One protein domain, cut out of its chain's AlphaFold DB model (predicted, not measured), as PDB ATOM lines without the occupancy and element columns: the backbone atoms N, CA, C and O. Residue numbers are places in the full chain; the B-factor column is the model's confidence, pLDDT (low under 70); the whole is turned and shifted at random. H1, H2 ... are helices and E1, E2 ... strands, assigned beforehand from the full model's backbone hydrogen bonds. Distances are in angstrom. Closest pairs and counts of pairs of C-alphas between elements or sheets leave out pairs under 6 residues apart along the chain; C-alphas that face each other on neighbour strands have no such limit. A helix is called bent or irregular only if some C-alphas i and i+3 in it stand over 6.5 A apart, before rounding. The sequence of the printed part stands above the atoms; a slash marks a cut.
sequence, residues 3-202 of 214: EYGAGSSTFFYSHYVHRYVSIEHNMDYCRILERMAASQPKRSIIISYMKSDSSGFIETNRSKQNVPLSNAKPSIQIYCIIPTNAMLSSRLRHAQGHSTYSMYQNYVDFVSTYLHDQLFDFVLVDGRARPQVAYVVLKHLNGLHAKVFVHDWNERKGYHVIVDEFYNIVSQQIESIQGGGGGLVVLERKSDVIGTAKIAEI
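Overview. This is residues 3 to 202 of the 214 residues of the protein "Hypothetical protein" of Rotaria socialis (UniProt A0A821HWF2). Two strongly twisted sheets of four strands each stand edge to edge, and residues 3 and 4 run between their near edge strands, E1 and E5. H1 and H2 cover one face of the first sheet; H6 covers a face of the second on the other side of the body, and H4 and H5 fill the place between H6 and the first sheet. The printed part has 200 residues, with seven named helices and eight named strands in the order H1 E1 H2 E2 E3 E4 H3 H4 H5 E5 H6 E6 H7 E7 E8. The class is mixed, helices and strands, and both sheets are mixed, in the orders E1 E4 E2 E3 and E5 E6 E8 E7. The whole is compact, with a radius of gyration of the C-alphas of 16.8 A and spans of 48 by 36 by 36 A.

Arrangement. H1, residues 8 to 16, is followed by E1, residues 19 to 24, H2, residues 27 to 38, E2, residues 44 to 53, E3, residues 56 to 65, and E4, residues 75 to 81. E1 and E4 are parallel at 18 degrees, with N 22 and O 77 within hydrogen-bond range at 2.8 A. E4 and E2 are parallel at 26 degrees, with N 48 and O 78 at 2.8 A. E2 and E3 are a hairpin, antiparallel at 157 degrees, with N 49 and O 61 at 2.8 A; E3 bends by 59 degrees at residue 61. E1, H2 and E2 are a split strand-helix-strand unit, its strands running the same way with E4 between them, and its crossover is right-handed. H1 and H2 are on the same face of this sheet, two layers, at heights of 8.8 A and 9.0 A; H2 lies over E4 and E2, and its closest C-alphas to E4 are those of Cys 30 and Cys 80, 6.3 A apart. H3, residues 86 to 94, touches H4, residues 101 to 108, at a steep tilt of 55 degrees, opposite ways, closest at the C-alphas of Ser 89 and Met 103, 6.4 A. H4 stands up from the first sheet, its line rising 63 degrees. H5, residues 110 to 114, is on that sheet, over none of its strands. E5, residues 122 to 125, is near E1, with 7 pairs of C-alphas within 10 A. E5, H6, residues 130 to 140, and E6, residues 147 to 151, are a strand-helix-strand unit with parallel neighbour strands and a right-handed crossover; N 125 and O 149 are 2.8 A apart. H6 is the hub: it touches H4 (C-alphas of Val 108 and Val 133, 5.4 A), H5 (Ser 112 and Val 136, 7.3 A) and H7, residues 161 to 165 (Pro 131 and Ile 162, 6.3 A). E7, residues 167 to 172, and E8, residues 184 to 189, are a hairpin, antiparallel at 149 degrees, with N 170 and O 186 at 2.8 A. E6 and E8 are antiparallel at 147 degrees, with N 187 and O 148 at 2.8 A. E6, H7 and E7 are a second split unit, with E8 between its strands and a right-handed crossover. H6 is on one face of this second sheet, again two layers, at a height of 8.7 A, and runs along the strands at 13 degrees to E6 on the local plane. Every O i to N i+4 pair is within hydrogen-bond range in H5; the counts are 3 of 5 in H1, 7 of 8 in H2, 3 of 5 in H3, 2 of 4 in H4, 4 of 7 in H6 and 0 of 1 in H7, where 1 of 2 O i to N i+3 pairs is within range.

Along the chain. H1 begins at C-alpha 8, (37.522, 38.280, -26.238). H2 is 17.1 A long, E2 28.6 A, E3 26.1 A, E4 19.2 A and E8 16.3 A. H4 is irregular, with C-alphas 103 and 106 8.5 A apart, and H6 only just so, with C-alphas 136 and 139 6.7 A apart. E8 ends at C-alpha 189, (21.031, 21.250, -37.584).

Size, cuts and confidence. The C-alphas farthest apart are those of Ser 70 and Ala 95, 51.6 A. The printed part has no cut; the link from E7 to E8, 11 residues, is long, and residues 190 to 202 hold no named element. Mean pLDDT of the printed part is 87.2; residues 66 to 74, 85 to 98, 178 to 181 and residue 197 are under 70.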
ATOM      1  N   GLU A   3      30.287  28.329 -25.904       98.69
ATOM      2  CA  GLU A   3      31.467  28.606 -26.704       98.69
ATOM      3  C   GLU A   3      32.540  27.549 -26.449       98.69
ATOM      4  O   GLU A   3      32.767  27.128 -25.315       98.69
ATOM      5  N   TYR A   4      33.211  27.147 -27.518       98.38
ATOM      6  CA  TYR A   4      34.434  26.362 -27.487       98.38
ATOM      7  C   TYR A   4      35.577  27.242 -27.993       98.38
ATOM      8  O   TYR A   4      35.592  27.589 -29.171       98.38
ATOM      9  N   GLY A   5      36.530  27.558 -27.111       97.38
ATOM     10  CA  GLY A   5      37.592  28.549 -27.321       97.38
ATOM     11  C   GLY A   5      37.251  29.851 -26.603       97.38
ATOM     12  O   GLY A   5      36.603  30.715 -27.178       97.38
ATOM     13  N   ALA A   6      37.640  29.982 -25.335       97.75
ATOM     14  CA  ALA A   6      37.316  31.183 -24.570       97.75
ATOM     15  C   ALA A   6      38.255  32.331 -24.946       97.75
ATOM     16  O   ALA A   6      39.418  32.105 -25.269       97.75
ATOM     17  N   GLY A   7      37.784  33.574 -24.860       96.56
ATOM     18  CA  GLY A   7      38.584  34.739 -25.231       96.56
ATOM     19  C   GLY A   7      37.796  36.041 -25.244       96.56
ATOM     20  O   GLY A   7      36.829  36.216 -24.504       96.56
ATOM     21  N   SER A   8      38.203  36.984 -26.095       95.12
ATOM     22  CA  SER A   8      37.522  38.280 -26.238       95.12
ATOM     23  C   SER A   8      36.046  38.134 -26.623       95.12
ATOM     24  O   SER A   8      35.205  38.864 -26.101       95.12
ATOM     25  N   SER A   9      35.725  37.158 -27.474       96.38
ATOM     26  CA  SER A   9      34.362  36.747 -27.839       96.38
ATOM     27  C   SER A   9      33.515  36.416 -26.609       96.38
ATOM     28  O   SER A   9      32.402  36.925 -26.490       96.38
ATOM     29  N   THR A  10      34.067  35.672 -25.645       96.94
ATOM     30  CA  THR A  10      33.402  35.335 -24.378       96.94
ATOM     31  C   THR A  10      32.922  36.580 -23.648       96.94
ATOM     32  O   THR A  10      31.766  36.663 -23.234       96.94
ATOM     33  N   PHE A  11      33.785  37.586 -23.498       94.19
ATOM     34  CA  PHE A  11      33.435  38.812 -22.781       94.19
ATOM     35  C   PHE A  11      32.549  39.740 -23.612       94.19
ATOM     36  O   PHE A  11      31.679  40.398 -23.047       94.19
ATOM     37  N   PHE A  12      32.725  39.773 -24.932       94.62
ATOM     38  CA  PHE A  12      31.924  40.597 -25.831       94.62
ATOM     39  C   PHE A  12      30.489  40.067 -25.960       94.62
ATOM     40  O   PHE A  12      29.546  40.753 -25.560       94.62
ATOM     41  N   TYR A  13      30.312  38.832 -26.439       94.94
ATOM     42  CA  TYR A  13      28.997  38.274 -26.772       94.94
ATOM     43  C   TYR A  13      28.127  37.980 -25.559       94.94
ATOM     44  O   TYR A  13      26.899  37.981 -25.648       94.94
ATOM     45  N   SER A  14      28.742  37.785 -24.398       93.50
ATOM     46  CA  SER A  14      27.993  37.589 -23.166       93.50
ATOM     47  C   SER A  14      27.090  38.770 -22.810       93.50
ATOM     48  O   SER A  14      26.097  38.531 -22.145       93.50
ATOM     49  N   HIS A  15      27.321  39.994 -23.304       90.88
ATOM     50  CA  HIS A  15      26.390  41.119 -23.108       90.88
ATOM     51  C   HIS A  15      25.010  40.911 -23.750       90.88
ATOM     52  O   HIS A  15      24.041  41.530 -23.318       90.88
ATOM     53  N   TYR A  16      24.909  40.040 -24.754       92.81
ATOM     54  CA  TYR A  16      23.689  39.850 -25.542       92.81
ATOM     55  C   TYR A  16      22.877  38.624 -25.115       92.81
ATOM     56  O   TYR A  16      21.829  38.346 -25.691       92.81
ATOM     57  N   VAL A  17      23.336  37.870 -24.110       92.06
ATOM     58  CA  VAL A  17      22.674  36.639 -23.659       92.06
ATOM     59  C   VAL A  17      22.566  36.592 -22.142       92.06
ATOM     60  O   VAL A  17      23.354  37.194 -21.428       92.06
ATOM     61  N   HIS A  18      21.595  35.844 -21.616       88.25
ATOM     62  CA  HIS A  18      21.390  35.736 -20.166       88.25
ATOM     63  C   HIS A  18      22.427  34.864 -19.448       88.25
ATOM     64  O   HIS A  18      22.733  35.113 -18.282       88.25
ATOM     65  N   ARG A  19      22.950  33.847 -20.138       91.75
ATOM     66  CA  ARG A  19      23.923  32.882 -19.619       91.75
ATOM     67  C   ARG A  19      24.947  32.562 -20.695       91.75
ATOM     68  O   ARG A  19      24.567  32.240 -21.830       91.75
ATOM     69  N   TYR A  20      26.221  32.624 -20.326       96.31
ATOM     70  CA  TYR A  20      27.328  32.356 -21.232       96.31
ATOM     71  C   TYR A  20      28.262  31.306 -20.634       96.31
ATOM     72  O   TYR A  20      28.823  31.519 -19.562       96.31
ATOM     73  N   VAL A  21      28.412  30.177 -21.326       97.94
ATOM     74  CA  VAL A  21      29.352  29.109 -20.975       97.94
ATOM     75  C   VAL A  21      30.452  29.082 -22.024       97.94
ATOM     76  O   VAL A  21      30.137  29.053 -23.208       97.94
ATOM     77  N   SER A  22      31.713  29.079 -21.609       98.31
ATOM     78  CA  SER A  22      32.858  28.970 -22.511       98.31
ATOM     79  C   SER A  22      33.817  27.884 -22.037       98.31
ATOM     80  O   SER A  22      34.052  27.748 -20.839       98.31
ATOM     81  N   ILE A  23      34.343  27.090 -22.962       98.50
ATOM     82  CA  ILE A  23      35.242  25.970 -22.683       98.50
ATOM     83  C   ILE A  23      36.606  26.264 -23.311       98.50
ATOM     84  O   ILE A  23      36.700  26.474 -24.520       98.50
ATOM     85  N   GLU A  24      37.672  26.235 -22.510       97.75
ATOM     86  CA  GLU A  24      39.046  26.522 -22.933       97.75
ATOM     87  C   GLU A  24      39.998  25.373 -22.602       97.75
ATOM     88  O   GLU A  24      39.981  24.826 -21.503       97.75
ATOM     89  N   HIS A  25      40.863  25.025 -23.553       94.50
ATOM     90  CA  HIS A  25      41.812  23.919 -23.435       94.50
ATOM     91  C   HIS A  25      43.223  24.353 -23.006       94.50
ATOM     92  O   HIS A  25      44.028  23.543 -22.542       94.50
ATOM     93  N   ASN A  26      43.570  25.623 -23.214       92.69
ATOM     94  CA  ASN A  26      44.894  26.164 -22.965       92.69
ATOM     95  C   ASN A  26      44.980  26.752 -21.549       92.69
ATOM     96  O   ASN A  26      44.478  27.842 -21.280       92.69
ATOM     97  N   MET A  27      45.673  26.048 -20.650       91.44
ATOM     98  CA  MET A  27      45.800  26.450 -19.242       91.44
ATOM     99  C   MET A  27      46.562  27.758 -19.038       91.44
ATOM    100  O   MET A  27      46.249  28.503 -18.111       91.44
ATOM    101  N   ASP A  28      47.523  28.078 -19.904       92.25
ATOM    102  CA  ASP A  28      48.208  29.369 -19.829       92.25
ATOM    103  C   ASP A  28      47.273  30.502 -20.251       92.25
ATOM    104  O   ASP A  28      47.262  31.562 -19.626       92.25
ATOM    105  N   TYR A  29      46.423  30.258 -21.251       95.31
ATOM    106  CA  TYR A  29      45.404  31.222 -21.645       95.31
ATOM    107  C   TYR A  29      44.307  31.372 -20.582       95.31
ATOM    108  O   TYR A  29      43.856  32.483 -20.328       95.31
ATOM    109  N   CYS A  30      43.955  30.310 -19.855       95.44
ATOM    110  CA  CYS A  30      43.053  30.400 -18.705       95.44
ATOM    111  C   CYS A  30      43.529  31.379 -17.621       95.44
ATOM    112  O   CYS A  30      42.733  32.149 -17.087       95.44
ATOM    113  N   ARG A  31      44.840  31.446 -17.366       93.50
ATOM    114  CA  ARG A  31      45.421  32.454 -16.458       93.50
ATOM    115  C   ARG A  31      45.296  33.878 -17.008       93.50
ATOM    116  O   ARG A  31      45.220  34.837 -16.246       93.50
ATOM    117  N   ILE A  32      45.277  34.042 -18.333       95.62
ATOM    118  CA  ILE A  32      44.993  35.333 -18.977       95.62
ATOM    119  C   ILE A  32      43.508  35.681 -18.814       95.62
ATOM    120  O   ILE A  32      43.194  36.825 -18.481       95.62
ATOM    121  N   LEU A  33      42.604  34.708 -18.961       95.81
ATOM    122  CA  LEU A  33      41.165  34.899 -18.754       95.81
ATOM    123  C   LEU A  33      40.838  35.371 -17.333       95.81
ATOM    124  O   LEU A  33      39.952  36.203 -17.174       95.81
ATOM    125  N   GLU A  34      41.576  34.930 -16.312       93.88
ATOM    126  CA  GLU A  34      41.437  35.457 -14.943       93.88
ATOM    127  C   GLU A  34      41.727  36.960 -14.864       93.88
ATOM    128  O   GLU A  34      40.998  37.706 -14.209       93.88
ATOM    129  N   ARG A  35      42.752  37.435 -15.581       93.25
ATOM    130  CA  ARG A  35      43.077  38.868 -15.649       93.25
ATOM    131  C   ARG A  35      42.018  39.644 -16.428       93.25
ATOM    132  O   ARG A  35      41.655  40.747 -16.031       93.25
ATOM    133  N   MET A  36      41.502  39.063 -17.513       94.06
ATOM    134  CA  MET A  36      40.393  39.645 -18.277       94.06
ATOM    135  C   MET A  36      39.094  39.679 -17.467       94.06
ATOM    136  O   MET A  36      38.317  40.614 -17.602       94.06
ATOM    137  N   ALA A  37      38.852  38.694 -16.602       92.00
ATOM    138  CA  ALA A  37      37.721  38.710 -15.686       92.00
ATOM    139  C   ALA A  37      37.875  39.840 -14.659       92.00
ATOM    140  O   ALA A  37      36.952  40.639 -14.497       92.00
ATOM    141  N   ALA A  38      39.063  39.980 -14.059       89.62
ATOM    142  CA  ALA A  38      39.363  41.023 -13.076       89.62
ATOM    143  C   ALA A  38      39.132  42.451 -13.610       89.62
ATOM    144  O   ALA A  38      38.740  43.336 -12.851       89.62
ATOM    145  N   SER A  39      39.301  42.680 -14.918       89.19
ATOM    146  CA  SER A  39      39.009  43.976 -15.551       89.19
ATOM    147  C   SER A  39      37.515  44.236 -15.809       89.19
ATOM    148  O   SER A  39      37.158  45.292 -16.330       89.19
ATOM    149  N   GLN A  40      36.628  43.318 -15.412       86.12
ATOM    150  CA  GLN A  40      35.175  43.378 -15.617       86.12
ATOM    151  C   GLN A  40      34.393  43.488 -14.285       86.12
ATOM    152  O   GLN A  40      33.530  42.650 -14.001       86.12
ATOM    153  N   PRO A  41      34.625  44.518 -13.445       77.31
ATOM    154  CA  PRO A  41      34.183  44.567 -12.042       77.31
ATOM    155  C   PRO A  41      32.661  44.620 -11.827       77.31
ATOM    156  O   PRO A  41      32.206  44.608 -10.691       77.31
ATOM    157  N   LYS A  42      31.860  44.697 -12.896       81.00
ATOM    158  CA  LYS A  42      30.386  44.726 -12.850       81.00
ATOM    159  C   LYS A  42      29.739  43.409 -13.287       81.00
ATOM    160  O   LYS A  42      28.531  43.358 -13.496       81.00
ATOM    161  N   ARG A  43      30.531  42.350 -13.464       81.62
ATOM    162  CA  ARG A  43      30.081  41.077 -14.030       81.62
ATOM    163  C   ARG A  43      30.342  39.924 -13.070       81.62
ATOM    164  O   ARG A  43      31.387  39.881 -12.427       81.62
ATOM    165  N   SER A  44      29.399  38.984 -13.005       87.25
ATOM    166  CA  SER A  44      29.600  37.722 -12.292       87.25
ATOM    167  C   SER A  44      30.297  36.733 -13.217       87.25
ATOM    168  O   SER A  44      29.748  36.352 -14.256       87.25
ATOM    169  N   ILE A  45      31.522  36.360 -12.856       91.81
ATOM    170  CA  ILE A  45      32.381  35.504 -13.671       91.81
ATOM    171  C   ILE A  45      32.919  34.387 -12.785       91.81
ATOM    172  O   ILE A  45      33.467  34.638 -11.710       91.81
ATOM    173  N   ILE A  46      32.745  33.151 -13.239       94.12
ATOM    174  CA  ILE A  46      33.272  31.953 -12.592       94.12
ATOM    175  C   ILE A  46      34.210  31.279 -13.580       94.12
ATOM    176  O   ILE A  46      33.815  31.006 -14.711       94.12
ATOM    177  N   ILE A  47      35.436  31.006 -13.146       95.88
ATOM    178  CA  ILE A  47      36.420  30.240 -13.907       95.88
ATOM    179  C   ILE A  47      36.719  28.972 -13.113       95.88
ATOM    180  O   ILE A  47      37.244  29.044 -12.002       95.88
ATOM    181  N   SER A  48      36.359  27.823 -13.671       96.75
ATOM    182  CA  SER A  48      36.511  26.501 -13.064       96.75
ATOM    183  C   SER A  48      37.579  25.710 -13.808       96.75
ATOM    184  O   SER A  48      37.485  25.520 -15.019       96.75
ATOM    185  N   TYR A  49      38.587  25.225 -13.090       96.31
ATOM    186  CA  TYR A  49      39.614  24.343 -13.633       96.31
ATOM    187  C   TYR A  49      39.179  22.897 -13.449       96.31
ATOM    188  O   TYR A  49      38.935  22.453 -12.328       96.31
ATOM    189  N   MET A  50      39.090  22.172 -14.555       95.44
ATOM    190  CA  MET A  50      38.530  20.832 -14.618       95.44
ATOM    191  C   MET A  50      39.609  19.823 -15.007       95.44
ATOM    192  O   MET A  50      40.398  20.042 -15.931       95.44
ATOM    193  N   LYS A  51      39.611  18.678 -14.328       91.62
ATOM    194  CA  LYS A  51      40.423  17.508 -14.672       91.62
ATOM    195  C   LYS A  51      39.497  16.314 -14.882       91.62
ATOM    196  O   LYS A  51      38.537  16.162 -14.140       91.62
ATOM    197  N   SER A  52      39.789  15.480 -15.876       90.25
ATOM    198  CA  SER A  52      39.106  14.194 -16.035       90.25
ATOM    199  C   SER A  52      39.836  13.101 -15.258       90.25
ATOM    200  O   SER A  52      41.070  13.044 -15.274       90.25
ATOM    201  N   ASP A  53      39.076  12.212 -14.634       86.38
ATOM    202  CA  ASP A  53      39.526  10.928 -14.101       86.38
ATOM    203  C   ASP A  53      38.540   9.808 -14.490       86.38
ATOM    204  O   ASP A  53      37.692   9.998 -15.366       86.38
ATOM    205  N   SER A  54      38.668   8.625 -13.884       83.44
ATOM    206  CA  SER A  54      37.809   7.468 -14.167       83.44
ATOM    207  C   SER A  54      36.344   7.653 -13.756       83.44
ATOM    208  O   SER A  54      35.498   6.879 -14.193       83.44
ATOM    209  N   SER A  55      36.038   8.648 -12.922       82.56
ATOM    210  CA  SER A  55      34.688   8.978 -12.456       82.56
ATOM    211  C   SER A  55      34.033  10.129 -13.232       82.56
ATOM    212  O   SER A  55      32.852  10.408 -13.029       82.56
ATOM    213  N   GLY A  56      34.770  10.776 -14.141       87.62
ATOM    214  CA  GLY A  56      34.301  11.903 -14.946       87.62
ATOM    215  C   GLY A  56      35.147  13.156 -14.728       87.62
ATOM    216  O   GLY A  56      36.355  13.074 -14.518       87.62
ATOM    217  N   PHE A  57      34.521  14.333 -14.814       93.31
ATOM    218  CA  PHE A  57      35.202  15.612 -14.598       93.31
ATOM    219  C   PHE A  57      35.071  16.086 -13.153       93.31
ATOM    220  O   PHE A  57      33.965  16.283 -12.651       93.31
ATOM    221  N   ILE A  58      36.212  16.372 -12.534       92.88
ATOM    222  CA  ILE A  58      36.315  16.979 -11.209       92.88
ATOM    223  C   ILE A  58      36.834  18.415 -11.319       92.88
ATOM    224  O   ILE A  58      37.735  18.713 -12.108       92.88
ATOM    225  N   GLU A  59      36.265  19.317 -10.521       94.31
ATOM    226  CA  GLU A  59      36.783  20.679 -10.375       94.31
ATOM    227  C   GLU A  59      37.964  20.659  -9.397       94.31
ATOM    228  O   GLU A  59      37.826  20.228  -8.256       94.31
ATOM    229  N   THR A  60      39.133  21.114  -9.846       93.56
ATOM    230  CA  THR A  60      40.363  21.137  -9.039       93.56
ATOM    231  C   THR A  60      40.654  22.509  -8.452       93.56
ATOM    232  O   THR A  60      41.320  22.617  -7.425       93.56
ATOM    233  N   ASN A  61      40.170  23.567  -9.102       93.56
ATOM    234  CA  ASN A  61      40.304  24.937  -8.636       93.56
ATOM    235  C   ASN A  61      39.176  25.802  -9.204       93.56
ATOM    236  O   ASN A  61      38.613  25.498 -10.259       93.56
ATOM    237  N   ARG A  62      38.875  26.908  -8.528       92.50
ATOM    238  CA  ARG A  62      37.874  27.872  -8.963       92.50
ATOM    239  C   ARG A  62      38.270  29.296  -8.598       92.50
ATOM    240  O   ARG A  62      38.470  29.609  -7.427       92.50
ATOM    241  N   SER A  63      38.241  30.176  -9.590       88.38
ATOM    242  CA  SER A  63      38.265  31.625  -9.402       88.38
ATOM    243  C   SER A  63      36.848  32.185  -9.537       88.38
ATOM    244  O   SER A  63      36.107  31.824 -10.456       88.38
ATOM    245  N   LYS A  64      36.436  33.040  -8.597       84.25
ATOM    246  CA  LYS A  64      35.124  33.701  -8.612       84.25
ATOM    247  C   LYS A  64      35.288  35.205  -8.510       84.25
ATOM    248  O   LYS A  64      35.913  35.702  -7.577       84.25
ATOM    249  N   GLN A  65      34.599  35.910  -9.392       81.00
ATOM    250  CA  GLN A  65      34.357  37.336  -9.284       81.00
ATOM    251  C   GLN A  65      32.869  37.560  -9.038       81.00
ATOM    252  O   GLN A  65      32.038  37.375  -9.930       81.00
ATOM    253  N   ASN A  66      32.536  37.916  -7.800       66.62
ATOM    254  CA  ASN A  66      31.167  38.179  -7.376       66.62
ATOM    255  C   ASN A  66      30.951  39.687  -7.263       66.62
ATOM    256  O   ASN A  66      31.686  40.368  -6.553       66.62
ATOM    257  N   VAL A  67      29.909  40.185  -7.921       63.75
ATOM    258  CA  VAL A  67      29.446  41.568  -7.774       63.75
ATOM    259  C   VAL A  67      28.131  41.535  -6.992       63.75
ATOM    260  O   VAL A  67      27.261  40.742  -7.366       63.75
ATOM    261  N   PRO A  68      27.969  42.333  -5.915       56.00
ATOM    262  CA  PRO A  68      26.741  42.363  -5.125       56.00
ATOM    263  C   PRO A  68      25.506  42.600  -6.001       56.00
ATOM    264  O   PRO A  68      25.450  43.537  -6.799       56.00
ATOM    265  N   LEU A  69      24.536  41.695  -5.872       61.97
ATOM    266  CA  LEU A  69      23.349  41.611  -6.711       61.97
ATOM    267  C   LEU A  69      22.302  42.645  -6.293       61.97
ATOM    268  O   LEU A  69      21.652  42.491  -5.265       61.97
ATOM    269  N   SER A  70      22.042  43.614  -7.163       53.59
ATOM    270  CA  SER A  70      20.668  44.104  -7.323       53.59
ATOM    271  C   SER A  70      20.121  43.913  -8.740       53.59
ATOM    272  O   SER A  70      18.913  43.833  -8.877       53.59
ATOM    273  N   ASN A  71      20.964  43.737  -9.775       54.94
ATOM    274  CA  ASN A  71      20.518  43.595 -11.177       54.94
ATOM    275  C   ASN A  71      21.459  42.758 -12.086       54.94
ATOM    276  O   ASN A  71      21.495  42.947 -13.302       54.94
ATOM    277  N   ALA A  72      22.275  41.853 -11.532       56.31
ATOM    278  CA  ALA A  72      23.379  41.220 -12.266       56.31
ATOM    279  C   ALA A  72      22.929  40.126 -13.266       56.31
ATOM    280  O   ALA A  72      22.859  38.944 -12.935       56.31
ATOM    281  N   LYS A  73      22.702  40.517 -14.525       60.38
ATOM    282  CA  LYS A  73      22.891  39.665 -15.712       60.38
ATOM    283  C   LYS A  73      24.113  40.175 -16.496       60.38
ATOM    284  O   LYS A  73      24.307  41.390 -16.530       60.38
ATOM    285  N   PRO A  74      24.906  39.310 -17.156       64.94
ATOM    286  CA  PRO A  74      24.823  37.845 -17.225       64.94
ATOM    287  C   PRO A  74      25.937  37.123 -16.454       64.94
ATOM    288  O   PRO A  74      27.033  37.659 -16.276       64.94
ATOM    289  N   SER A  75      25.662  35.879 -16.050       83.31
ATOM    290  CA  SER A  75      26.674  34.982 -15.489       83.31
ATOM    291  C   SER A  75      27.538  34.396 -16.609       83.31
ATOM    292  O   SER A  75      27.034  33.773 -17.551       83.31
ATOM    293  N   ILE A  76      28.848  34.624 -16.509       93.88
ATOM    294  CA  ILE A  76      29.849  33.983 -17.364       93.88
ATOM    295  C   ILE A  76      30.438  32.808 -16.586       93.88
ATOM    296  O   ILE A  76      30.926  32.981 -15.469       93.88
ATOM    297  N   GLN A  77      30.405  31.621 -17.180       96.12
ATOM    298  CA  GLN A  77      31.075  30.429 -16.671       96.12
ATOM    299  C   GLN A  77      32.121  29.992 -17.689       96.12
ATOM    300  O   GLN A  77      31.790  29.724 -18.841       96.12
ATOM    301  N   ILE A  78      33.379  29.944 -17.271       97.81
ATOM    302  CA  ILE A  78      34.496  29.485 -18.090       97.81
ATOM    303  C   ILE A  78      35.013  28.184 -17.485       97.81
ATOM    304  O   ILE A  78      35.361  28.146 -16.306       97.81
ATOM    305  N   TYR A  79      35.077  27.129 -18.289       98.06
ATOM    306  CA  TYR A  79      35.635  25.839 -17.903       98.06
ATOM    307  C   TYR A  79      36.986  25.642 -18.582       98.06
ATOM    308  O   TYR A  79      37.080  25.559 -19.804       98.06
ATOM    309  N   CYS A  80      38.031  25.564 -17.771       97.56
ATOM    310  CA  CYS A  80      39.405  25.343 -18.186       97.56
ATOM    311  C   CYS A  80      39.731  23.857 -18.087       97.56
ATOM    312  O   CYS A  80      39.853  23.322 -16.988       97.56
ATOM    313  N   ILE A  81      39.868  23.188 -19.229       94.81
ATOM    314  CA  ILE A  81      39.965  21.731 -19.330       94.81
ATOM    315  C   ILE A  81      41.293  21.327 -19.947       94.81
ATOM    316  O   ILE A  81      41.637  21.750 -21.044       94.81
ATOM    317  N   ILE A  82      42.027  20.440 -19.287       85.31
ATOM    318  CA  ILE A  82      43.242  19.878 -19.880       85.31
ATOM    319  C   ILE A  82      42.843  18.830 -20.941       85.31
ATOM    320  O   ILE A  82      42.161  17.857 -20.599       85.31
ATOM    321  N   PRO A  83      43.264  18.978 -22.214       80.25
ATOM    322  CA  PRO A  83      42.984  17.984 -23.244       80.25
ATOM    323  C   PRO A  83      43.716  16.664 -22.953       80.25
ATOM    324  O   PRO A  83      44.806  16.662 -22.376       80.25
ATOM    325  N   THR A  84      43.128  15.543 -23.382       79.88
ATOM    326  CA  THR A  84      43.555  14.169 -23.046       79.88
ATOM    327  C   THR A  84      45.035  13.915 -23.323       79.88
ATOM    328  O   THR A  84      45.719  13.308 -22.506       79.88
ATOM    329  N   ASN A  85      45.558  14.459 -24.426       69.81
ATOM    330  CA  ASN A  85      46.971  14.363 -24.790       69.81
ATOM    331  C   ASN A  85      47.627  15.749 -24.901       69.81
ATOM    332  O   ASN A  85      48.215  16.102 -25.926       69.81
ATOM    333  N   ALA A  86      47.556  16.550 -23.832       56.50
ATOM    334  CA  ALA A  86      48.108  17.909 -23.796       56.50
ATOM    335  C   ALA A  86      49.591  17.996 -24.225       56.50
ATOM    336  O   ALA A  86      49.942  18.891 -24.998       56.50
ATOM    337  N   MET A  87      50.447  17.043 -23.820       51.44
ATOM    338  CA  MET A  87      51.863  17.004 -24.239       51.44
ATOM    339  C   MET A  87      52.067  16.627 -25.715       51.44
ATOM    340  O   MET A  87      53.038  17.066 -26.330       51.44
ATOM    341  N   LEU A  88      51.164  15.837 -26.304       52.94
ATOM    342  CA  LEU A  88      51.215  15.523 -27.733       52.94
ATOM    343  C   LEU A  88      50.739  16.727 -28.555       52.94
ATOM    344  O   LEU A  88      51.337  17.055 -29.575       52.94
ATOM    345  N   SER A  89      49.728  17.450 -28.061       50.84
ATOM    346  CA  SER A  89      49.199  18.661 -28.701       50.84
ATOM    347  C   SER A  89      50.214  19.806 -28.787       50.84
ATOM    348  O   SER A  89      50.168  20.581 -29.737       50.84
ATOM    349  N   SER A  90      51.146  19.923 -27.829       50.81
ATOM    350  CA  SER A  90      52.219  20.923 -27.868       50.81
ATOM    351  C   SER A  90      53.360  20.522 -28.806       50.81
ATOM    352  O   SER A  90      53.866  21.382 -29.522       50.81
ATOM    353  N   ARG A  91      53.712  19.228 -28.882       46.28
ATOM    354  CA  ARG A  91      54.722  18.700 -29.823       46.28
ATOM    355  C   ARG A  91      54.236  18.676 -31.276       46.28
ATOM    356  O   ARG A  91      55.006  18.984 -32.180       46.28
ATOM    357  N   LEU A  92      52.955  18.385 -31.507       48.91
ATOM    358  CA  LEU A  92      52.339  18.387 -32.839       48.91
ATOM    359  C   LEU A  92      52.094  19.795 -33.396       48.91
ATOM    360  O   LEU A  92      51.814  19.909 -34.581       48.91
ATOM    361  N   ARG A  93      52.292  20.879 -32.624       48.47
ATOM    362  CA  ARG A  93      52.323  22.248 -33.193       48.47
ATOM    363  C   ARG A  93      53.393  22.407 -34.282       48.47
ATOM    364  O   ARG A  93      53.308  23.343 -35.069       48.47
ATOM    365  N   HIS A  94      54.377  21.506 -34.326       43.81
ATOM    366  CA  HIS A  94      55.460  21.494 -35.310       43.81
ATOM    367  C   HIS A  94      55.295  20.451 -36.426       43.81
ATOM    368  O   HIS A  94      56.049  20.493 -37.395       43.81
ATOM    369  N   ALA A  95      54.318  19.546 -36.334       43.25
ATOM    370  CA  ALA A  95      53.996  18.607 -37.405       43.25
ATOM    371  C   ALA A  95      52.729  19.106 -38.106       43.25
ATOM    372  O   ALA A  95      51.740  19.393 -37.445       43.25
ATOM    373  N   GLN A  96      52.734  19.224 -39.432       50.97
ATOM    374  CA  GLN A  96      51.616  19.751 -40.229       50.97
ATOM    375  C   GLN A  96      50.365  18.832 -40.272       50.97
ATOM    376  O   GLN A  96      49.746  18.660 -41.317       50.97
ATOM    377  N   GLY A  97      50.001  18.197 -39.157       61.22
ATOM    378  CA  GLY A  97      48.860  17.293 -39.036       61.22
ATOM    379  C   GLY A  97      47.585  17.993 -38.559       61.22
ATOM    380  O   GLY A  97      47.621  18.980 -37.822       61.22
ATOM    381  N   HIS A  98      46.434  17.456 -38.963       68.19
ATOM    382  CA  HIS A  98      45.131  17.867 -38.443       68.19
ATOM    383  C   HIS A  98      44.993  17.503 -36.955       68.19
ATOM    384  O   HIS A  98      45.493  16.473 -36.510       68.19
ATOM    385  N   SER A  99      44.286  18.336 -36.183       73.38
ATOM    386  CA  SER A  99      43.859  17.958 -34.830       73.38
ATOM    387  C   SER A  99      42.883  16.787 -34.906       73.38
ATOM    388  O   SER A  99      41.874  16.901 -35.603       73.38
ATOM    389  N   THR A 100      43.157  15.711 -34.170       85.25
ATOM    390  CA  THR A 100      42.240  14.572 -34.054       85.25
ATOM    391  C   THR A 100      41.401  14.650 -32.785       85.25
ATOM    392  O   THR A 100      41.742  15.380 -31.844       85.25
ATOM    393  N   TYR A 101      40.304  13.896 -32.737       90.19
ATOM    394  CA  TYR A 101      39.489  13.774 -31.530       90.19
ATOM    395  C   TYR A 101      40.304  13.250 -30.345       90.19
ATOM    396  O   TYR A 101      40.280  13.866 -29.285       90.19
ATOM    397  N   SER A 102      41.112  12.205 -30.525       88.44
ATOM    398  CA  SER A 102      41.928  11.599 -29.461       88.44
ATOM    399  C   SER A 102      42.897  12.585 -28.793       88.44
ATOM    400  O   SER A 102      43.270  12.428 -27.627       88.44
ATOM    401  N   MET A 103      43.316  13.637 -29.503       87.31
ATOM    402  CA  MET A 103      44.137  14.700 -28.917       87.31
ATOM    403  C   MET A 103      43.340  15.590 -27.958       87.31
ATOM    404  O   MET A 103      43.891  16.062 -26.961       87.31
ATOM    405  N   TYR A 104      42.062  15.816 -28.262       91.12
ATOM    406  CA  TYR A 104      41.188  16.803 -27.634       91.12
ATOM    407  C   TYR A 104      39.956  16.193 -26.957       91.12
ATOM    408  O   TYR A 104      39.055  16.941 -26.598       91.12
ATOM    409  N   GLN A 105      39.912  14.879 -26.738       92.00
ATOM    410  CA  GLN A 105      38.712  14.174 -26.287       92.00
ATOM    411  C   GLN A 105      38.087  14.815 -25.040       92.00
ATOM    412  O   GLN A 105      36.929  15.211 -25.083       92.00
ATOM    413  N   ASN A 106      38.862  15.042 -23.974       93.44
ATOM    414  CA  ASN A 106      38.344  15.679 -22.755       93.44
ATOM    415  C   ASN A 106      37.765  17.080 -23.011       93.44
ATOM    416  O   ASN A 106      36.820  17.494 -22.354       93.44
ATOM    417  N   TYR A 107      38.354  17.828 -23.942       95.06
ATOM    418  CA  TYR A 107      37.866  19.149 -24.315       95.06
ATOM    419  C   TYR A 107      36.557  19.038 -25.101       95.06
ATOM    420  O   TYR A 107      35.585  19.694 -24.744       95.06
ATOM    421  N   VAL A 108      36.521  18.177 -26.121       94.69
ATOM    422  CA  VAL A 108      35.364  17.954 -27.000       94.69
ATOM    423  C   VAL A 108      34.166  17.414 -26.209       94.69
ATOM    424  O   VAL A 108      33.095  18.018 -26.247       94.69
ATOM    425  N   ASP A 109      34.364  16.353 -25.428       93.56
ATOM    426  CA  ASP A 109      33.303  15.608 -24.734       93.56
ATOM    427  C   ASP A 109      32.788  16.286 -23.463       93.56
ATOM    428  O   ASP A 109      31.827  15.812 -22.845       93.56
ATOM    429  N   PHE A 110      33.417  17.382 -23.029       95.50
ATOM    430  CA  PHE A 110      33.078  18.013 -21.758       95.50
ATOM    431  C   PHE A 110      31.601  18.379 -21.650       95.50
ATOM    432  O   PHE A 110      30.981  18.107 -20.622       95.50
ATOM    433  N   VAL A 111      31.020  18.964 -22.704       95.62
ATOM    434  CA  VAL A 111      29.604  19.343 -22.687       95.62
ATOM    435  C   VAL A 111      28.705  18.119 -22.500       95.62
ATOM    436  O   VAL A 111      27.791  18.159 -21.683       95.62
ATOM    437  N   SER A 112      29.011  17.002 -23.160       93.38
ATOM    438  CA  SER A 112      28.213  15.776 -23.073       93.38
ATOM    439  C   SER A 112      28.434  14.986 -21.792       93.38
ATOM    440  O   SER A 112      27.584  14.177 -21.437       93.38
ATOM    441  N   THR A 113      29.540  15.222 -21.089       93.00
ATOM    442  CA  THR A 113      29.863  14.523 -19.840       93.00
ATOM    443  C   THR A 113      29.412  15.338 -18.629       93.00
ATOM    444  O   THR A 113      28.647  14.870 -17.790       93.00
ATOM    445  N   TYR A 114      29.864  16.588 -18.538       95.12
ATOM    446  CA  TYR A 114      29.681  17.430 -17.358       95.12
ATOM    447  C   TYR A 114      28.443  18.330 -17.446       95.12
ATOM    448  O   TYR A 114      27.805  18.611 -16.435       95.12
ATOM    449  N   LEU A 115      28.071  18.763 -18.653       94.94
ATOM    450  CA  LEU A 115      26.920  19.641 -18.901       94.94
ATOM    451  C   LEU A 115      25.790  18.897 -19.635       94.94
ATOM    452  O   LEU A 115      25.075  19.500 -20.435       94.94
ATOM    453  N   HIS A 116      25.643  17.594 -19.380       93.44
ATOM    454  CA  HIS A 116      24.866  16.671 -20.215       93.44
ATOM    455  C   HIS A 116      23.391  17.066 -20.411       93.44
ATOM    456  O   HIS A 116      22.850  16.843 -21.492       93.44
ATOM    457  N   ASP A 117      22.777  17.711 -19.415       93.88
ATOM    458  CA  ASP A 117      21.378  18.165 -19.456       93.88
ATOM    459  C   ASP A 117      21.196  19.595 -19.992       93.88
ATOM    460  O   ASP A 117      20.082  20.116 -20.055       93.88
ATOM    461  N   GLN A 118      22.283  20.284 -20.346       95.62
ATOM    462  CA  GLN A 118      22.203  21.670 -20.789       95.62
ATOM    463  C   GLN A 118      21.975  21.776 -22.295       95.62
ATOM    464  O   GLN A 118      22.690  21.173 -23.098       95.62
ATOM    465  N   LEU A 119      21.013  22.628 -22.655       97.00
ATOM    466  CA  LEU A 119      20.710  23.019 -24.027       97.00
ATOM    467  C   LEU A 119      21.078  24.488 -24.273       97.00
ATOM    468  O   LEU A 119      21.070  25.317 -23.352       97.00
ATOM    469  N   PHE A 120      21.390  24.814 -25.527       97.62
ATOM    470  CA  PHE A 120      21.841  26.139 -25.938       97.62
ATOM    471  C   PHE A 120      21.179  26.583 -27.247       97.62
ATOM    472  O   PHE A 120      21.131  25.830 -28.215       97.62
ATOM    473  N   ASP A 121      20.719  27.836 -27.290       98.06
ATOM    474  CA  ASP A 121      20.179  28.463 -28.510       98.06
ATOM    475  C   ASP A 121      21.281  28.922 -29.474       98.06
ATOM    476  O   ASP A 121      21.072  29.024 -30.679       98.06
ATOM    477  N   PHE A 122      22.470  29.204 -28.943       98.31
ATOM    478  CA  PHE A 122      23.622  29.671 -29.709       98.31
ATOM    479  C   PHE A 122      24.875  28.931 -29.254       98.31
ATOM    480  O   PHE A 122      25.146  28.876 -28.046       98.31
ATOM    481  N   VAL A 123      25.641  28.414 -30.215       98.62
ATOM    482  CA  VAL A 123      26.938  27.764 -29.998       98.62
ATOM    483  C   VAL A 123      27.991  28.413 -30.890       98.62
ATOM    484  O   VAL A 123      27.804  28.455 -32.099       98.62
ATOM    485  N   LEU A 124      29.100  28.883 -30.326       98.69
ATOM    486  CA  LEU A 124      30.263  29.365 -31.077       98.69
ATOM    487  C   LEU A 124      31.408  28.350 -30.997       98.69
ATOM    488  O   LEU A 124      31.840  27.969 -29.912       98.69
ATOM    489  N   VAL A 125      31.910  27.926 -32.151       98.19
ATOM    490  CA  VAL A 125      33.028  26.995 -32.299       98.19
ATOM    491  C   VAL A 125      34.227  27.757 -32.859       98.19
ATOM    492  O   VAL A 125      34.377  27.908 -34.075       98.19
ATOM    493  N   ASP A 126      35.091  28.227 -31.960       95.88
ATOM    494  CA  ASP A 126      36.298  28.994 -32.294       95.88
ATOM    495  C   ASP A 126      37.557  28.483 -31.566       95.88
ATOM    496  O   ASP A 126      38.503  29.204 -31.260       95.88
ATOM    497  N   GLY A 127      37.577  27.183 -31.283       93.19
ATOM    498  CA  GLY A 127      38.663  26.522 -30.574       93.19
ATOM    499  C   GLY A 127      39.405  25.500 -31.430       93.19
ATOM    500  O   GLY A 127      39.758  25.720 -32.596       93.19
ATOM    501  N   ARG A 128      39.682  24.346 -30.820       91.56
ATOM    502  CA  ARG A 128      40.318  23.187 -31.468       91.56
ATOM    503  C   ARG A 128      39.281  22.132 -31.837       91.56
ATOM    504  O   ARG A 128      38.148  22.208 -31.382       91.56
ATOM    505  N   ALA A 129      39.676  21.176 -32.685       92.69
ATOM    506  CA  ALA A 129      38.824  20.059 -33.114       92.69
ATOM    507  C   ALA A 129      37.415  20.511 -33.566       92.69
ATOM    508  O   ALA A 129      36.403  19.929 -33.185       92.69
ATOM    509  N   ARG A 130      37.344  21.611 -34.334       94.50
ATOM    510  CA  ARG A 130      36.085  22.311 -34.649       94.50
ATOM    511  C   ARG A 130      35.014  21.401 -35.273       94.50
ATOM    512  O   ARG A 130      33.872  21.493 -34.832       94.50
ATOM    513  N   PRO A 131      35.333  20.497 -36.221       94.62
ATOM    514  CA  PRO A 131      34.335  19.577 -36.776       94.62
ATOM    515  C   PRO A 131      33.770  18.611 -35.729       94.62
ATOM    516  O   PRO A 131      32.564  18.384 -35.680       94.62
ATOM    517  N   GLN A 132      34.631  18.094 -34.850       94.62
ATOM    518  CA  GLN A 132      34.241  17.188 -33.774       94.62
ATOM    519  C   GLN A 132      33.397  17.892 -32.712       94.62
ATOM    520  O   GLN A 132      32.369  17.365 -32.295       94.62
ATOM    521  N   VAL A 133      33.778  19.114 -32.326       95.88
ATOM    522  CA  VAL A 133      32.965  19.964 -31.449       95.88
ATOM    523  C   VAL A 133      31.599  20.218 -32.078       95.88
ATOM    524  O   VAL A 133      30.583  19.998 -31.426       95.88
ATOM    525  N   ALA A 134      31.559  20.636 -33.348       96.19
ATOM    526  CA  ALA A 134      30.309  20.889 -34.057       96.19
ATOM    527  C   ALA A 134      29.417  19.640 -34.109       96.19
ATOM    528  O   ALA A 134      28.199  19.762 -34.031       96.19
ATOM    529  N   TYR A 135      29.987  18.438 -34.185       95.19
ATOM    530  CA  TYR A 135      29.207  17.214 -34.046       95.19
ATOM    531  C   TYR A 135      28.659  17.024 -32.623       95.19
ATOM    532  O   TYR A 135      27.453  16.869 -32.446       95.19
ATOM    533  N   VAL A 136      29.516  17.052 -31.601       94.62
ATOM    534  CA  VAL A 136      29.118  16.728 -30.217       94.62
ATOM    535  C   VAL A 136      28.035  17.676 -29.695       94.62
ATOM    536  O   VAL A 136      27.109  17.251 -29.004       94.62
ATOM    537  N   VAL A 137      28.063  18.949 -30.099       96.31
ATOM    538  CA  VAL A 137      27.046  19.921 -29.671       96.31
ATOM    539  C   VAL A 137      25.655  19.673 -30.265       96.31
ATOM    540  O   VAL A 137      24.706  20.250 -29.746       96.31
ATOM    541  N   LEU A 138      25.480  18.799 -31.270       96.19
ATOM    542  CA  LEU A 138      24.175  18.491 -31.890       96.19
ATOM    543  C   LEU A 138      23.093  18.097 -30.873       96.19
ATOM    544  O   LEU A 138      21.938  18.513 -31.014       96.19
ATOM    545  N   LYS A 139      23.471  17.315 -29.850       94.50
ATOM    546  CA  LYS A 139      22.576  16.868 -28.768       94.50
ATOM    547  C   LYS A 139      22.268  17.985 -27.759       94.50
ATOM    548  O   LYS A 139      21.289  17.904 -27.027       94.50
ATOM    549  N   HIS A 140      23.082  19.038 -27.753       96.44
ATOM    550  CA  HIS A 140      22.997  20.184 -26.847       96.44
ATOM    551  C   HIS A 140      22.361  21.419 -27.497       96.44
ATOM    552  O   HIS A 140      22.322  22.494 -26.896       96.44
ATOM    553  N   LEU A 141      21.852  21.290 -28.722       97.12
ATOM    554  CA  LEU A 141      21.103  22.349 -29.385       97.12
ATOM    555  C   LEU A 141      19.670  22.389 -28.854       97.12
ATOM    556  O   LEU A 141      18.973  21.373 -28.826       97.12
ATOM    557  N   ASN A 142      19.221  23.577 -28.450       96.44
ATOM    558  CA  ASN A 142      17.855  23.796 -27.991       96.44
ATOM    559  C   ASN A 142      16.884  23.817 -29.183       96.44
ATOM    560  O   ASN A 142      16.464  24.877 -29.620       96.44
ATOM    561  N   GLY A 143      16.558  22.657 -29.751       93.81
ATOM    562  CA  GLY A 143      15.638  22.554 -30.889       93.81
ATOM    563  C   GLY A 143      16.223  23.029 -32.229       93.81
ATOM    564  O   GLY A 143      17.425  23.249 -32.368       93.81
ATOM    565  N   LEU A 144      15.361  23.142 -33.246       93.88
ATOM    566  CA  LEU A 144      15.766  23.470 -34.624       93.88
ATOM    567  C   LEU A 144      16.078  24.959 -34.837       93.88
ATOM    568  O   LEU A 144      16.713  25.309 -35.827       93.88
ATOM    569  N   HIS A 145      15.664  25.843 -33.924       95.38
ATOM    570  CA  HIS A 145      15.971  27.273 -34.024       95.38
ATOM    571  C   HIS A 145      17.397  27.609 -33.582       95.38
ATOM    572  O   HIS A 145      17.887  28.693 -33.911       95.38
ATOM    573  N   ALA A 146      18.060  26.705 -32.857       97.75
ATOM    574  CA  ALA A 146      19.411  26.918 -32.370       97.75
ATOM    575  C   ALA A 146      20.412  27.096 -33.525       97.75
ATOM    576  O   ALA A 146      20.296  26.464 -34.577       97.75
ATOM    577  N   LYS A 147      21.407  27.965 -33.323       98.31
ATOM    578  CA  LYS A 147      22.433  28.284 -34.325       98.31
ATOM    579  C   LYS A 147      23.816  27.869 -33.855       98.31
ATOM    580  O   LYS A 147      24.188  28.115 -32.704       98.31
ATOM    581  N   VAL A 148      24.590  27.299 -34.773       98.62
ATOM    582  CA  VAL A 148      26.005  26.980 -34.566       98.62
ATOM    583  C   VAL A 148      26.847  27.878 -35.461       98.62
ATOM    584  O   VAL A 148      26.679  27.897 -36.674       98.62
ATOM    585  N   PHE A 149      27.754  28.629 -34.856       98.31
ATOM    586  CA  PHE A 149      28.694  29.506 -35.532       98.31
ATOM    587  C   PHE A 149      30.054  28.817 -35.564       98.31
ATOM    588  O   PHE A 149      30.549  28.415 -34.512       98.31
ATOM    589  N   VAL A 150      30.670  28.679 -36.737       97.38
ATOM    590  CA  VAL A 150      32.010  28.084 -36.864       97.38
ATOM    591  C   VAL A 150      32.938  29.090 -37.526       97.38
ATOM    592  O   VAL A 150      32.673  29.554 -38.635       97.38
ATOM    593  N   HIS A 151      34.007  29.449 -36.823       93.94
ATOM    594  CA  HIS A 151      34.993  30.423 -37.293       93.94
ATOM    595  C   HIS A 151      36.069  29.742 -38.172       93.94
ATOM    596  O   HIS A 151      36.170  28.509 -38.185       93.94
ATOM    597  N   ASP A 152      36.895  30.530 -38.866       91.62
ATOM    598  CA  ASP A 152      37.916  30.099 -39.840       91.62
ATOM    599  C   ASP A 152      37.349  29.193 -40.940       91.62
ATOM    600  O   ASP A 152      37.978  28.223 -41.351       91.62
ATOM    601  N   TRP A 153      36.123  29.446 -41.389       92.25
ATOM    602  CA  TRP A 153      35.397  28.488 -42.217       92.25
ATOM    603  C   TRP A 153      35.913  28.369 -43.658       92.25
ATOM    604  O   TRP A 153      35.991  27.259 -44.189       92.25
ATOM    605  N   ASN A 154      36.252  29.482 -44.312       90.19
ATOM    606  CA  ASN A 154      36.300  29.547 -45.780       90.19
ATOM    607  C   ASN A 154      37.403  28.674 -46.393       90.19
ATOM    608  O   ASN A 154      37.144  27.876 -47.293       90.19
ATOM    609  N   GLU A 155      38.632  28.781 -45.886       87.69
ATOM    610  CA  GLU A 155      39.779  28.018 -46.405       87.69
ATOM    611  C   GLU A 155      39.920  26.626 -45.769       87.69
ATOM    612  O   GLU A 155      40.677  25.774 -46.248       87.69
ATOM    613  N   ARG A 156      39.166  26.334 -44.703       87.88
ATOM    614  CA  ARG A 156      39.259  25.074 -43.955       87.88
ATOM    615  C   ARG A 156      38.306  24.025 -44.520       87.88
ATOM    616  O   ARG A 156      37.376  23.593 -43.849       87.88
ATOM    617  N   LYS A 157      38.599  23.532 -45.725       89.19
ATOM    618  CA  LYS A 157      37.789  22.501 -46.414       89.19
ATOM    619  C   LYS A 157      37.487  21.265 -45.556       89.19
ATOM    620  O   LYS A 157      36.405  20.704 -45.645       89.19
ATOM    621  N   GLY A 158      38.415  20.866 -44.681       89.06
ATOM    622  CA  GLY A 158      38.196  19.755 -43.746       89.06
ATOM    623  C   GLY A 158      37.032  19.981 -42.770       89.06
ATOM    624  O   GLY A 158      36.471  19.017 -42.267       89.06
ATOM    625  N   TYR A 159      36.632  21.230 -42.519       92.19
ATOM    626  CA  TYR A 159      35.480  21.532 -41.672       92.19
ATOM    627  C   TYR A 159      34.158  21.253 -42.370       92.19
ATOM    628  O   TYR A 159      33.178  20.935 -41.705       92.19
ATOM    629  N   HIS A 160      34.133  21.320 -43.702       93.00
ATOM    630  CA  HIS A 160      32.904  21.265 -44.488       93.00
ATOM    631  C   HIS A 160      32.254  19.878 -44.468       93.00
ATOM    632  O   HIS A 160      31.061  19.767 -44.715       93.00
ATOM    633  N   VAL A 161      32.972  18.838 -44.031       92.38
ATOM    634  CA  VAL A 161      32.400  17.492 -43.852       92.38
ATOM    635  C   VAL A 161      31.152  17.490 -42.951       92.38
ATOM    636  O   VAL A 161      30.248  16.676 -43.127       92.38
ATOM    637  N   ILE A 162      31.046  18.437 -42.007       93.94
ATOM    638  CA  ILE A 162      29.881  18.530 -41.116       93.94
ATOM    639  C   ILE A 162      28.608  18.993 -41.837       93.94
ATOM    640  O   ILE A 162      27.514  18.687 -41.364       93.94
ATOM    641  N   VAL A 163      28.713  19.721 -42.958       95.00
ATOM    642  CA  VAL A 163      27.536  20.162 -43.731       95.00
ATOM    643  C   VAL A 163      27.063  19.102 -44.724       95.00
ATOM    644  O   VAL A 163      25.881  19.067 -45.067       95.00
ATOM    645  N   ASP A 164      27.920  18.151 -45.100       91.19
ATOM    646  CA  ASP A 164      27.500  16.988 -45.891       91.19
ATOM    647  C   ASP A 164      26.498  16.136 -45.096       91.19
ATOM    648  O   ASP A 164      25.417  15.770 -45.588       91.19
ATOM    649  N   GLU A 165      26.804  15.924 -43.815       88.81
ATOM    650  CA  GLU A 165      26.091  14.998 -42.937       88.81
ATOM    651  C   GLU A 165      25.071  15.677 -42.018       88.81
ATOM    652  O   GLU A 165      23.914  15.269 -41.993       88.81
ATOM    653  N   PHE A 166      25.455  16.730 -41.291       94.69
ATOM    654  CA  PHE A 166      24.755  17.115 -40.056       94.69
ATOM    655  C   PHE A 166      24.072  18.485 -40.093       94.69
ATOM    656  O   PHE A 166      23.064  18.686 -39.413       94.69
ATOM    657  N   TYR A 167      24.601  19.422 -40.880       97.25
ATOM    658  CA  TYR A 167      24.191  20.828 -40.848       97.25
ATOM    659  C   TYR A 167      23.778  21.375 -42.215       97.25
ATOM    660  O   TYR A 167      24.322  20.981 -43.242       97.25
ATOM    661  N   ASN A 168      22.846  22.324 -42.214       97.44
ATOM    662  CA  ASN A 168      22.576  23.221 -43.330       97.44
ATOM    663  C   ASN A 168      23.296  24.554 -43.088       97.44
ATOM    664  O   ASN A 168      23.334  25.040 -41.955       97.44
ATOM    665  N   ILE A 169      23.840  25.158 -44.146       97.62
ATOM    666  CA  ILE A 169      24.385  26.520 -44.087       97.62
ATOM    667  C   ILE A 169      23.222  27.509 -44.154       97.62
ATOM    668  O   ILE A 169      22.445  27.489 -45.104       97.62
ATOM    669  N   VAL A 170      23.127  28.380 -43.153       97.38
ATOM    670  CA  VAL A 170      22.151  29.480 -43.102       97.38
ATOM    671  C   VAL A 170      22.742  30.746 -43.705       97.38
ATOM    672  O   VAL A 170      22.087  31.458 -44.458       97.38
ATOM    673  N   SER A 171      23.983  31.050 -43.333       96.31
ATOM    674  CA  SER A 171      24.704  32.236 -43.783       96.31
ATOM    675  C   SER A 171      26.201  31.990 -43.679       96.31
ATOM    676  O   SER A 171      26.651  31.184 -42.865       96.31
ATOM    677  N   GLN A 172      26.980  32.683 -44.497       93.56
ATOM    678  CA  GLN A 172      28.431  32.596 -44.494       93.56
ATOM    679  C   GLN A 172      29.021  33.948 -44.869       93.56
ATOM    680  O   GLN A 172      28.610  34.571 -45.846       93.56
ATOM    681  N   GLN A 173      30.029  34.380 -44.118       88.31
ATOM    682  CA  GLN A 173      30.876  35.485 -44.529       88.31
ATOM    683  C   GLN A 173      31.870  34.982 -45.580       88.31
ATOM    684  O   GLN A 173      32.841  34.303 -45.250       88.31
ATOM    685  N   ILE A 174      31.620  35.314 -46.845       75.69
ATOM    686  CA  ILE A 174      32.422  34.842 -47.985       75.69
ATOM    687  C   ILE A 174      33.753  35.602 -48.083       75.69
ATOM    688  O   ILE A 174      34.784  35.008 -48.385       75.69
ATOM    689  N   GLU A 175      33.753  36.898 -47.773       74.44
ATOM    690  CA  GLU A 175      34.947  37.740 -47.852       74.44
ATOM    691  C   GLU A 175      35.586  37.921 -46.474       74.44
ATOM    692  O   GLU A 175      34.961  38.408 -45.528       74.44
ATOM    693  N   SER A 176      36.858  37.541 -46.364       70.75
ATOM    694  CA  SER A 176      37.681  37.767 -45.180       70.75
ATOM    695  C   SER A 176      38.994  38.411 -45.598       70.75
ATOM    696  O   SER A 176      39.727  37.869 -46.420       70.75
ATOM    697  N   ILE A 177      39.307  39.554 -44.993       70.12
ATOM    698  CA  ILE A 177      40.612  40.218 -45.134       70.12
ATOM    699  C   ILE A 177      41.659  39.664 -44.153       70.12
ATOM    700  O   ILE A 177      42.796  40.130 -44.120       70.12
ATOM    701  N   GLN A 178      41.283  38.693 -43.317       69.94
ATOM    702  CA  GLN A 178      42.177  38.076 -42.347       69.94
ATOM    703  C   GLN A 178      43.121  37.094 -43.057       69.94
ATOM    704  O   GLN A 178      42.674  36.253 -43.837       69.94
ATOM    705  N   GLY A 179      44.427  37.178 -42.780       59.47
ATOM    706  CA  GLY A 179      45.412  36.250 -43.346       59.47
ATOM    707  C   GLY A 179      45.074  34.791 -43.006       59.47
ATOM    708  O   GLY A 179      44.892  34.467 -41.833       59.47
ATOM    709  N   GLY A 180      44.988  33.924 -44.024       62.31
ATOM    710  CA  GLY A 180      44.544  32.524 -43.900       62.31
ATOM    711  C   GLY A 180      43.049  32.293 -44.164       62.31
ATOM    712  O   GLY A 180      42.483  31.317 -43.667       62.31
ATOM    713  N   GLY A 181      42.388  33.223 -44.859       64.56
ATOM    714  CA  GLY A 181      41.045  33.047 -45.420       64.56
ATOM    715  C   GLY A 181      39.874  33.207 -44.465       64.56
ATOM    716  O   GLY A 181      38.759  33.406 -44.939       64.56
ATOM    717  N   GLY A 182      40.121  33.164 -43.150       80.31
ATOM    718  CA  GLY A 182      39.166  33.419 -42.065       80.31
ATOM    719  C   GLY A 182      37.721  32.990 -42.352       80.31
ATOM    720  O   GLY A 182      37.452  31.914 -42.893       80.31
ATOM    721  N   GLY A 183      36.784  33.858 -41.979       89.62
ATOM    722  CA  GLY A 183      35.362  33.696 -42.265       89.62
ATOM    723  C   GLY A 183      34.585  32.989 -41.159       89.62
ATOM    724  O   GLY A 183      35.111  32.185 -40.389       89.62
ATOM    725  N   LEU A 184      33.297  33.305 -41.102       93.81
ATOM    726  CA  LEU A 184      32.342  32.761 -40.151       93.81
ATOM    727  C   LEU A 184      31.194  32.129 -40.931       93.81
ATOM    728  O   LEU A 184      30.636  32.761 -41.829       93.81
ATOM    729  N   VAL A 185      30.820  30.905 -40.573       96.88
ATOM    730  CA  VAL A 185      29.590  30.278 -41.063       96.88
ATOM    731  C   VAL A 185      28.570  30.180 -39.939       96.88
ATOM    732  O   VAL A 185      28.925  29.957 -38.782       96.88
ATOM    733  N   VAL A 186      27.302  30.338 -40.298       98.31
ATOM    734  CA  VAL A 186      26.141  30.099 -39.448       98.31
ATOM    735  C   VAL A 186      25.443  28.845 -39.949       98.31
ATOM    736  O   VAL A 186      25.081  28.750 -41.124       98.31
ATOM    737  N   LEU A 187      25.250  27.895 -39.048       98.44
ATOM    738  CA  LEU A 187      24.716  26.576 -39.330       98.44
ATOM    739  C   LEU A 187      23.439  26.318 -38.532       98.44
ATOM    740  O   LEU A 187      23.299  26.744 -37.382       98.44
ATOM    741  N   GLU A 188      22.551  25.541 -39.139       97.81
ATOM    742  CA  GLU A 188      21.389  24.923 -38.503       97.81
ATOM    743  C   GLU A 188      21.486  23.412 -38.616       97.81
ATOM    744  O   GLU A 188      21.911  22.873 -39.639       97.81
ATOM    745  N   ARG A 189      21.081  22.708 -37.562       97.00
ATOM    746  CA  ARG A 189      21.031  21.250 -37.584       97.00
ATOM    747  C   ARG A 189      19.994  20.777 -38.604       97.00
ATOM    748  O   ARG A 189      18.872  21.281 -38.619       97.00
ATOM    749  N   LYS A 190      20.334  19.767 -39.408       95.44
ATOM    750  CA  LYS A 190      19.354  19.083 -40.269       95.44
ATOM    751  C   LYS A 190      18.268  18.427 -39.418       95.44
ATOM    752  O   LYS A 190      18.551  17.866 -38.363       95.44
ATOM    753  N   SER A 191      17.015  18.496 -39.858       90.44
ATOM    754  CA  SER A 191      15.860  18.105 -39.038       90.44
ATOM    755  C   SER A 191      15.848  16.632 -38.617       90.44
ATOM    756  O   SER A 191      15.303  16.308 -37.568       90.44
ATOM    757  N   ASP A 192      16.448  15.748 -39.415       87.44
ATOM    758  CA  ASP A 192      16.553  14.305 -39.171       87.44
ATOM    759  C   ASP A 192      17.776  13.910 -38.319       87.44
ATOM    760  O   ASP A 192      17.991  12.731 -38.036       87.44
ATOM    761  N   VAL A 193      18.585  14.886 -37.898       88.75
ATOM    762  CA  VAL A 193      19.807  14.670 -37.122       88.75
ATOM    763  C   VAL A 193      19.561  15.056 -35.669       88.75
ATOM    764  O   VAL A 193      19.121  16.161 -35.372       88.75
ATOM    765  N   ILE A 194      19.880  14.151 -34.745       79.88
ATOM    766  CA  ILE A 194      19.744  14.376 -33.293       79.88
ATOM    767  C   ILE A 194      21.127  14.464 -32.614       79.88
ATOM    768  O   ILE A 194      21.262  15.099 -31.570       79.88
ATOM    769  N   GLY A 195      22.170  13.913 -33.249       81.94
ATOM    770  CA  GLY A 195      23.496  13.718 -32.650       81.94
ATOM    771  C   GLY A 195      23.540  12.506 -31.715       81.94
ATOM    772  O   GLY A 195      22.508  11.941 -31.352       81.94
ATOM    773  N   THR A 196      24.743  12.094 -31.316       82.06
ATOM    774  CA  THR A 196      24.973  11.016 -30.337       82.06
ATOM    775  C   THR A 196      25.823  11.529 -29.179       82.06
ATOM    776  O   THR A 196      26.467  12.569 -29.283       82.06
ATOM    777  N   ALA A 197      25.826  10.799 -28.058       69.94
ATOM    778  CA  ALA A 197      26.646  11.154 -26.897       69.94
ATOM    779  C   ALA A 197      28.138  10.822 -27.080       69.94
ATOM    780  O   ALA A 197      28.965  11.364 -26.357       69.94
ATOM    781  N   LYS A 198      28.483   9.927 -28.015       81.38
ATOM    782  CA  LYS A 198      29.863   9.515 -28.283       81.38
ATOM    783  C   LYS A 198      30.183   9.655 -29.759       81.38
ATOM    784  O   LYS A 198      29.503   9.076 -30.606       81.38
ATOM    785  N   ILE A 199      31.259  10.374 -30.053       86.00
ATOM    786  CA  ILE A 199      31.696  10.631 -31.426       86.00
ATOM    787  C   ILE A 199      32.124   9.349 -32.160       86.00
ATOM    788  O   ILE A 199      31.932   9.230 -33.363       86.00
ATOM    789  N   ALA A 200      32.665   8.371 -31.428       84.38
ATOM    790  CA  ALA A 200      33.100   7.090 -31.983       84.38
ATOM    791  C   ALA A 200      31.924   6.196 -32.418       84.38
ATOM    792  O   ALA A 200      32.128   5.205 -33.108       84.38
ATOM    793  N   GLU A 201      30.697   6.534 -32.012       85.06
ATOM    794  CA  GLU A 201      29.474   5.812 -32.385       85.06
ATOM    795  C   GLU A 201      28.783   6.435 -33.614       85.06
ATOM    796  O   GLU A 201      27.675   6.034 -33.973       85.06
ATOM    797  N   ILE A 202      29.403   7.430 -34.261       86.38
ATOM    798  CA  ILE A 202      28.864   8.036 -35.483       86.38
ATOM    799  C   ILE A 202      28.768   7.002 -36.594       86.38
ATOM    800  O   ILE A 202      29.725   6.300 -36.911       86.38
TER     801      ILE A 202